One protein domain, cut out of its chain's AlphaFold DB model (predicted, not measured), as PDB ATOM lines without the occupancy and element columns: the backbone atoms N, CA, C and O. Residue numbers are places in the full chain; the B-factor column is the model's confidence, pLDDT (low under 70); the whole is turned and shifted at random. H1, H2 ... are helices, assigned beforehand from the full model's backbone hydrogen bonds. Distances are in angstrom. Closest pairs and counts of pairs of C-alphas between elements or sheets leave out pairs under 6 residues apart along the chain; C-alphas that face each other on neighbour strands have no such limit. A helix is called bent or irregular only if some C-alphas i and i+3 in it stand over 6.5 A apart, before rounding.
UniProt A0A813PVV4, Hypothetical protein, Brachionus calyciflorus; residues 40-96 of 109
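What this domain is: This is residues 40 to 96 of the 109 residues of the protein "Hypothetical protein" of Brachionus calyciflorus (UniProt A0A813PVV4). Two long helices, H1 and H3, splay apart as an open V, and the very short helix H2 with its two tight links makes the corner between them. The space between the two arms is empty, H3 is the longer arm, and residues 92 to 96 form a short tail with no named element past its far end. The printed part has 57 residues with three named helices, in the order H1, H2, H3, and no named strand; the class is all helix. The whole is only just extended, close to loose, with a radius of gyration of the C-alphas of 15.7 A, and its outline is flat, spanning 43 by 32 by 17 A.

Where its parts are: H1 runs from Gly 40 to Lys 57, 18 residues, and begins at C-alpha 40 at (-8.560, 24.920, 152.168). Its first to last C-alpha distance is 27.7 A. H1 is irregular, but only just: C-alphas 40 and 43 are 6.8 A apart. H2 follows at residues 60 to 63, four residues, with C-alpha 60 at (16.296, 19.323, 138.616). H3 runs from Val 66 to Arg 91, 26 residues and 37.4 A from first to last C-alpha, and ends at C-alpha 91 at (-20.608, 16.858, 124.141).

How they stand to each other: H1 and H2 are close but not clearly touching, with 1 pair of C-alphas within 8 A: the closest C-alphas, those of Ser 55 and Trp 61, are 6.4 A apart. The centres of H1 and H2 are 16.8 A apart. H2 and H3 are apart, but only just, with their closest C-alphas 8.5 A from each other. H1 and H3 are apart. Residues 40 to 51, which belong to H1, stand free, and so do residues 70 to 84, which belong to H3. In H3 every O i to N i+4 pair is within hydrogen-bond range, and in H1 13 of 14 are. H2 is too short for such a pair, but its one O i to N i+3 pair is within range.

The domain as a whole: The two C-alphas farthest apart are those of Gln 63 and Gly 92, at 43.4 A. The first and last printed C-alphas, those of Gly 40 and Gly 96, are 38.1 A apart. The printed part has no cut, and both links, H1 to H2 and H2 to H3, are tight, with 2 residues each. The mean pLDDT of the printed part is 90.1, and no printed residue is under 70; H2 has a mean of 83.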
ATOM      1  N   GLY A  40      -9.782  24.828 151.360       90.00
ATOM      2  CA  GLY A  40      -8.560  24.920 152.168       90.00
ATOM      3  C   GLY A  40      -7.343  24.175 151.598       90.00
ATOM      4  O   GLY A  40      -6.222  24.480 151.987       90.00
ATOM      5  N   GLU A  41      -7.538  23.240 150.664       89.62
ATOM      6  CA  GLU A  41      -6.461  22.475 150.013       89.62
ATOM      7  C   GLU A  41      -5.879  23.237 148.798       89.62
ATOM      8  O   GLU A  41      -4.766  22.957 148.352       89.62
ATOM      9  N   ILE A  42      -6.587  24.257 148.286       91.31
ATOM     10  CA  ILE A  42      -6.185  25.037 147.100       91.31
ATOM     11  C   ILE A  42      -4.822  25.735 147.276       91.31
ATOM     12  O   ILE A  42      -3.997  25.633 146.363       91.31
ATOM     13  N   PRO A  43      -4.519  26.410 148.406       93.38
ATOM     14  CA  PRO A  43      -3.222  27.064 148.596       93.38
ATOM     15  C   PRO A  43      -2.040  26.086 148.606       93.38
ATOM     16  O   PRO A  43      -0.934  26.441 148.198       93.38
ATOM     17  N   GLU A  44      -2.249  24.845 149.057       91.44
ATOM     18  CA  GLU A  44      -1.198  23.829 149.008       91.44
ATOM     19  C   GLU A  44      -0.933  23.394 147.561       91.44
ATOM     20  O   GLU A  44       0.223  23.313 147.140       91.44
ATOM     21  N   VAL A  45      -1.990  23.184 146.773       90.50
ATOM     22  CA  VAL A  45      -1.883  22.802 145.356       90.50
ATOM     23  C   VAL A  45      -1.138  23.867 144.543       90.50
ATOM     24  O   VAL A  45      -0.239  23.529 143.769       90.50
ATOM     25  N   THR A  46      -1.442  25.154 144.740       91.56
ATOM     26  CA  THR A  46      -0.765  26.250 144.017       91.56
ATOM     27  C   THR A  46       0.715  26.358 144.381       91.56
ATOM     28  O   THR A  46       1.559  26.596 143.506       91.56
ATOM     29  N   LYS A  47       1.060  26.119 145.652       94.06
ATOM     30  CA  LYS A  47       2.453  26.051 146.099       94.06
ATOM     31  C   LYS A  47       3.199  24.906 145.412       94.06
ATOM     32  O   LYS A  47       4.245  25.144 144.811       94.06
ATOM     33  N   ARG A  48       2.636  23.692 145.413       89.88
ATOM     34  CA  ARG A  48       3.269  22.532 144.760       89.88
ATOM     35  C   ARG A  48       3.437  22.727 143.256       89.88
ATOM     36  O   ARG A  48       4.472  22.354 142.711       89.88
ATOM     37  N   LEU A  49       2.472  23.360 142.593       90.88
ATOM     38  CA  LEU A  49       2.596  23.704 141.176       90.88
ATOM     39  C   LEU A  49       3.778  24.654 140.929       90.88
ATOM     40  O   LEU A  49       4.552  24.462 139.991       90.88
ATOM     41  N   THR A  50       3.958  25.645 141.801       92.75
ATOM     42  CA  THR A  50       5.084  26.585 141.725       92.75
ATOM     43  C   THR A  50       6.426  25.874 141.926       92.75
ATOM     44  O   THR A  50       7.380  26.141 141.194       92.75
ATOM     45  N   ASP A  51       6.499  24.912 142.845       90.12
ATOM     46  CA  ASP A  51       7.702  24.104 143.077       90.12
ATOM     47  C   ASP A  51       8.057  23.219 141.870       90.12
ATOM     48  O   ASP A  51       9.237  23.083 141.524       90.12
ATOM     49  N   VAL A  52       7.055  22.664 141.178       88.88
ATOM     50  CA  VAL A  52       7.247  21.920 139.920       88.88
ATOM     51  C   VAL A  52       7.797  22.840 138.828       88.88
ATOM     52  O   VAL A  52       8.779  22.490 138.169       88.88
ATOM     53  N   LEU A  53       7.234  24.043 138.676       89.44
ATOM     54  CA  LEU A  53       7.720  25.038 137.712       89.44
ATOM     55  C   LEU A  53       9.162  25.463 138.010       89.44
ATOM     56  O   LEU A  53       9.988  25.555 137.099       89.44
ATOM     57  N   ASN A  54       9.490  25.684 139.280       90.00
ATOM     58  CA  ASN A  54      10.850  26.005 139.698       90.00
ATOM     59  C   ASN A  54      11.806  24.837 139.424       90.00
ATOM     60  O   ASN A  54      12.883  25.053 138.879       90.00
ATOM     61  N   SER A  55      11.392  23.598 139.698       85.94
ATOM     62  CA  SER A  55      12.191  22.394 139.421       85.94
ATOM     63  C   SER A  55      12.460  22.189 137.926       85.94
ATOM     64  O   SER A  55      13.548  21.738 137.547       85.94
ATOM     65  N   ALA A  56      11.505  22.564 137.069       86.81
ATOM     66  CA  ALA A  56      11.685  22.591 135.622       86.81
ATOM     67  C   ALA A  56      12.716  23.655 135.202       86.81
ATOM     68  O   ALA A  56      13.651  23.338 134.463       86.81
ATOM     69  N   LYS A  57      12.605  24.882 135.736       88.94
ATOM     70  CA  LYS A  57      13.532  25.997 135.460       88.94
ATOM     71  C   LYS A  57      14.963  25.713 135.917       88.94
ATOM     72  O   LYS A  57      15.903  26.009 135.190       88.94
ATOM     73  N   THR A  58      15.140  25.119 137.097       88.69
ATOM     74  CA  THR A  58      16.471  24.822 137.653       88.69
ATOM     75  C   THR A  58      17.102  23.553 137.075       88.69
ATOM     76  O   THR A  58      18.195  23.181 137.486       88.69
ATOM     77  N   GLY A  59      16.422  22.837 136.171       83.56
ATOM     78  CA  GLY A  59      16.952  21.615 135.554       83.56
ATOM     79  C   GLY A  59      16.987  20.386 136.471       83.56
ATOM     80  O   GLY A  59      17.583  19.375 136.100       83.56
ATOM     81  N   LYS A  60      16.328  20.431 137.639       81.75
ATOM     82  CA  LYS A  60      16.296  19.323 138.616       81.75
ATOM     83  C   LYS A  60      15.622  18.064 138.068       81.75
ATOM     84  O   LYS A  60      15.928  16.964 138.507       81.75
ATOM     85  N   TRP A  61      14.767  18.211 137.059       78.62
ATOM     86  CA  TRP A  61      14.134  17.093 136.356       78.62
ATOM     87  C   TRP A  61      15.139  16.120 135.714       78.62
ATOM     88  O   TRP A  61      14.818  14.948 135.539       78.62
ATOM     89  N   LYS A  62      16.367  16.568 135.412       82.00
ATOM     90  CA  LYS A  62      17.431  15.717 134.847       82.00
ATOM     91  C   LYS A  62      18.036  14.739 135.857       82.00
ATOM     92  O   LYS A  62      18.731  13.817 135.455       82.00
ATOM     93  N   GLN A  63      17.801  14.958 137.150       87.94
ATOM     94  CA  GLN A  63      18.283  14.096 138.233       87.94
ATOM     95  C   GLN A  63      17.243  13.043 138.649       87.94
ATOM     96  O   GLN A  63      17.513  12.248 139.544       87.94
ATOM     97  N   LEU A  64      16.059  13.038 138.024       86.81
ATOM     98  CA  LEU A  64      15.008  12.071 138.323       86.81
ATOM     99  C   LEU A  64      15.400  10.678 137.842       86.81
ATOM    100  O   LEU A  64      15.924  10.497 136.739       86.81
ATOM    101  N   THR A  65      15.085   9.675 138.652       91.25
ATOM    102  CA  THR A  65      15.246   8.285 138.233       91.25
ATOM    103  C   THR A  65      14.194   7.921 137.182       91.25
ATOM    104  O   THR A  65      13.085   8.461 137.167       91.25
ATOM    105  N   VAL A  66      14.499   6.955 136.309       93.19
ATOM    106  CA  VAL A  66      13.563   6.500 135.260       93.19
ATOM    107  C   VAL A  66      12.238   6.013 135.861       93.19
ATOM    108  O   VAL A  66      11.169   6.252 135.298       93.19
ATOM    109  N   LYS A  67      12.292   5.385 137.040       92.94
ATOM    110  CA  LYS A  67      11.108   4.933 137.777       92.94
ATOM    111  C   LYS A  67      10.196   6.101 138.160       92.94
ATOM    112  O   LYS A  67       8.997   6.044 137.904       92.94
ATOM    113  N   GLU A  68      10.755   7.155 138.747       90.56
ATOM    114  CA  GLU A  68       9.994   8.343 139.154       90.56
ATOM    115  C   GLU A  68       9.429   9.082 137.945       90.56
ATOM    116  O   GLU A  68       8.255   9.448 137.941       90.56
ATOM    117  N   ALA A  69      10.235   9.244 136.894       90.81
ATOM    118  CA  ALA A  69       9.787   9.856 135.651       90.81
ATOM    119  C   ALA A  69       8.583   9.104 135.063       90.81
ATOM    120  O   ALA A  69       7.599   9.732 134.692       90.81
ATOM    121  N   THR A  70       8.625   7.768 135.056       94.06
ATOM    122  CA  THR A  70       7.548   6.921 134.515       94.06
ATOM    123  C   THR A  70       6.253   7.018 135.327       94.06
ATOM    124  O   THR A  70       5.161   7.027 134.765       94.06
ATOM    125  N   ILE A  71       6.348   7.103 136.655       94.62
ATOM    126  CA  ILE A  71       5.165   7.276 137.512       94.62
ATOM    127  C   ILE A  71       4.547   8.658 137.275       94.62
ATOM    128  O   ILE A  71       3.340   8.768 137.068       94.62
ATOM    129  N   ASN A  72       5.375   9.704 137.233       91.62
ATOM    130  CA  ASN A  72       4.908  11.070 137.010       91.62
ATOM    131  C   ASN A  72       4.255  11.239 135.631       91.62
ATOM    132  O   ASN A  72       3.250  11.939 135.513       91.62
ATOM    133  N   THR A  73       4.781  10.581 134.593       92.44
ATOM    134  CA  THR A  73       4.162  10.608 133.262       92.44
ATOM    135  C   THR A  73       2.847   9.838 133.218       92.44
ATOM    136  O   THR A  73       1.910  10.324 132.590       92.44
ATOM    137  N   MET A  74       2.725   8.695 133.907       95.88
ATOM    138  CA  MET A  74       1.449   7.971 134.002       95.88
ATOM    139  C   MET A  74       0.366   8.795 134.706       95.88
ATOM    140  O   MET A  74      -0.751   8.865 134.202       95.88
ATOM    141  N   ILE A  75       0.700   9.476 135.804       93.81
ATOM    142  CA  ILE A  75      -0.236  10.385 136.487       93.81
ATOM    143  C   ILE A  75      -0.619  11.553 135.562       93.81
ATOM    144  O   ILE A  75      -1.787  11.920 135.460       93.81
ATOM    145  N   GLY A  76       0.349  12.120 134.832       93.50
ATOM    146  CA  GLY A  76       0.078  13.165 133.841       93.50
ATOM    147  C   GLY A  76      -0.864  12.698 132.725       93.50
ATOM    148  O   GLY A  76      -1.760  13.438 132.323       93.50
ATOM    149  N   LEU A  77      -0.703  11.457 132.261       95.50
ATOM    150  CA  LEU A  77      -1.591  10.848 131.275       95.50
ATOM    151  C   LEU A  77      -3.002  10.627 131.834       95.50
ATOM    152  O   LEU A  77      -3.976  10.897 131.136       95.50
ATOM    153  N   GLU A  78      -3.121  10.188 133.086       94.31
ATOM    154  CA  GLU A  78      -4.412  10.031 133.762       94.31
ATOM    155  C   GLU A  78      -5.187  11.359 133.805       94.31
ATOM    156  O   GLU A  78      -6.367  11.404 133.455       94.31
ATOM    157  N   LEU A  79      -4.520  12.466 134.146       93.44
ATOM    158  CA  LEU A  79      -5.132  13.801 134.147       93.44
ATOM    159  C   LEU A  79      -5.628  14.221 132.753       93.44
ATOM    160  O   LEU A  79      -6.710  14.799 132.630       93.44
ATOM    161  N   LEU A  80      -4.873  13.907 131.695       94.12
ATOM    162  CA  LEU A  80      -5.306  14.156 130.315       94.12
ATOM    163  C   LEU A  80      -6.534  13.315 129.946       94.12
ATOM    164  O   LEU A  80      -7.454  13.812 129.301       94.12
ATOM    165  N   MET A  81      -6.587  12.056 130.379       94.25
ATOM    166  CA  MET A  81      -7.763  11.210 130.172       94.25
ATOM    167  C   MET A  81      -9.000  11.768 130.890       94.25
ATOM    168  O   MET A  81     -10.077  11.800 130.295       94.25
ATOM    169  N   TRP A  82      -8.854  12.288 132.116       92.50
ATOM    170  CA  TRP A  82      -9.939  12.973 132.831       92.50
ATOM    171  C   TRP A  82     -10.473  14.198 132.080       92.50
ATOM    172  O   TRP A  82     -11.687  14.417 132.057       92.50
ATOM    173  N   PHE A  83      -9.603  14.956 131.409       92.88
ATOM    174  CA  PHE A  83     -10.024  16.058 130.541       92.88
ATOM    175  C   PHE A  83     -10.909  15.570 129.379       92.88
ATOM    176  O   PHE A  83     -11.991  16.120 129.162       92.88
ATOM    177  N   PHE A  84     -10.519  14.494 128.687       92.00
ATOM    178  CA  PHE A  84     -11.326  13.925 127.597       92.00
ATOM    179  C   PHE A  84     -12.651  13.323 128.074       92.00
ATOM    180  O   PHE A  84     -13.658  13.421 127.373       92.00
ATOM    181  N   ILE A  85     -12.697  12.741 129.276       92.88
ATOM    182  CA  ILE A  85     -13.964  12.311 129.893       92.88
ATOM    183  C   ILE A  85     -14.889  13.522 130.090       92.88
ATOM    184  O   ILE A  85     -16.080  13.444 129.784       92.88
ATOM    185  N   GLY A  86     -14.342  14.660 130.532       91.69
ATOM    186  CA  GLY A  86     -15.070  15.926 130.612       91.69
ATOM    187  C   GLY A  86     -15.618  16.388 129.257       91.69
ATOM    188  O   GLY A  86     -16.777  16.787 129.174       91.69
ATOM    189  N   GLU A  87     -14.833  16.266 128.183       91.00
ATOM    190  CA  GLU A  87     -15.285  16.567 126.817       91.00
ATOM    191  C   GLU A  87     -16.441  15.652 126.382       91.00
ATOM    192  O   GLU A  87     -17.435  16.130 125.836       91.00
ATOM    193  N   VAL A  88     -16.357  14.347 126.662       91.50
ATOM    194  CA  VAL A  88     -17.429  13.381 126.364       91.50
ATOM    195  C   VAL A  88     -18.724  13.755 127.093       91.50
ATOM    196  O   VAL A  88     -19.797  13.712 126.487       91.50
ATOM    197  N   ILE A  89     -18.635  14.173 128.360       90.12
ATOM    198  CA  ILE A  89     -19.788  14.653 129.137       90.12
ATOM    199  C   ILE A  89     -20.335  15.960 128.545       90.12
ATOM    200  O   ILE A  89     -21.545  16.073 128.350       90.12
ATOM    201  N   GLY A  90     -19.467  16.923 128.219       88.00
ATOM    202  CA  GLY A  90     -19.862  18.222 127.661       88.00
ATOM    203  C   GLY A  90     -20.504  18.118 126.275       88.00
ATOM    204  O   GLY A  90     -21.452  18.839 125.968       88.00
ATOM    205  N   ARG A  91     -20.036  17.177 125.453       86.44
ATOM    206  CA  ARG A  91     -20.608  16.858 124.141       86.44
ATOM    207  C   ARG A  91     -21.904  16.048 124.241       86.44
ATOM    208  O   ARG A  91     -22.776  16.165 123.380       86.44
ATOM    209  N   GLY A  92     -22.029  15.210 125.270       85.50
ATOM    210  CA  GLY A  92     -23.177  14.327 125.480       85.50
ATOM    211  C   GLY A  92     -23.226  13.118 124.537       85.50
ATOM    212  O   GLY A  92     -24.266  12.468 124.437       85.50
ATOM    213  N   THR A  93     -22.128  12.809 123.842       85.38
ATOM    214  CA  THR A  93     -21.991  11.630 122.974       85.38
ATOM    215  C   THR A  93     -20.624  10.978 123.164       85.38
ATOM    216  O   THR A  93     -19.589  11.645 123.281       85.38
ATOM    217  N   LEU A  94     -20.618   9.642 123.150       84.25
ATOM    218  CA  LEU A  94     -19.395   8.854 123.302       84.25
ATOM    219  C   LEU A  94     -18.477   8.966 122.075       84.25
ATOM    220  O   LEU A  94     -17.260   8.952 122.220       84.25
ATOM    221  N   VAL A  95     -19.052   9.118 120.876       85.81
ATOM    222  CA  VAL A  95     -18.314   9.148 119.605       85.81
ATOM    223  C   VAL A  95     -18.792  10.315 118.749       85.81
ATOM    224  O   VAL A  95     -19.964  10.354 118.383       85.81
ATOM    225  N   GLY A  96     -17.870  11.221 118.401       81.88
ATOM    226  CA  GLY A  96     -18.114  12.346 117.488       81.88
ATOM    227  C   GLY A  96     -19.155  13.350 117.992       81.88
ATOM    228  O   GLY A  96     -19.876  13.090 118.944       81.88
TER     229      GLY A  96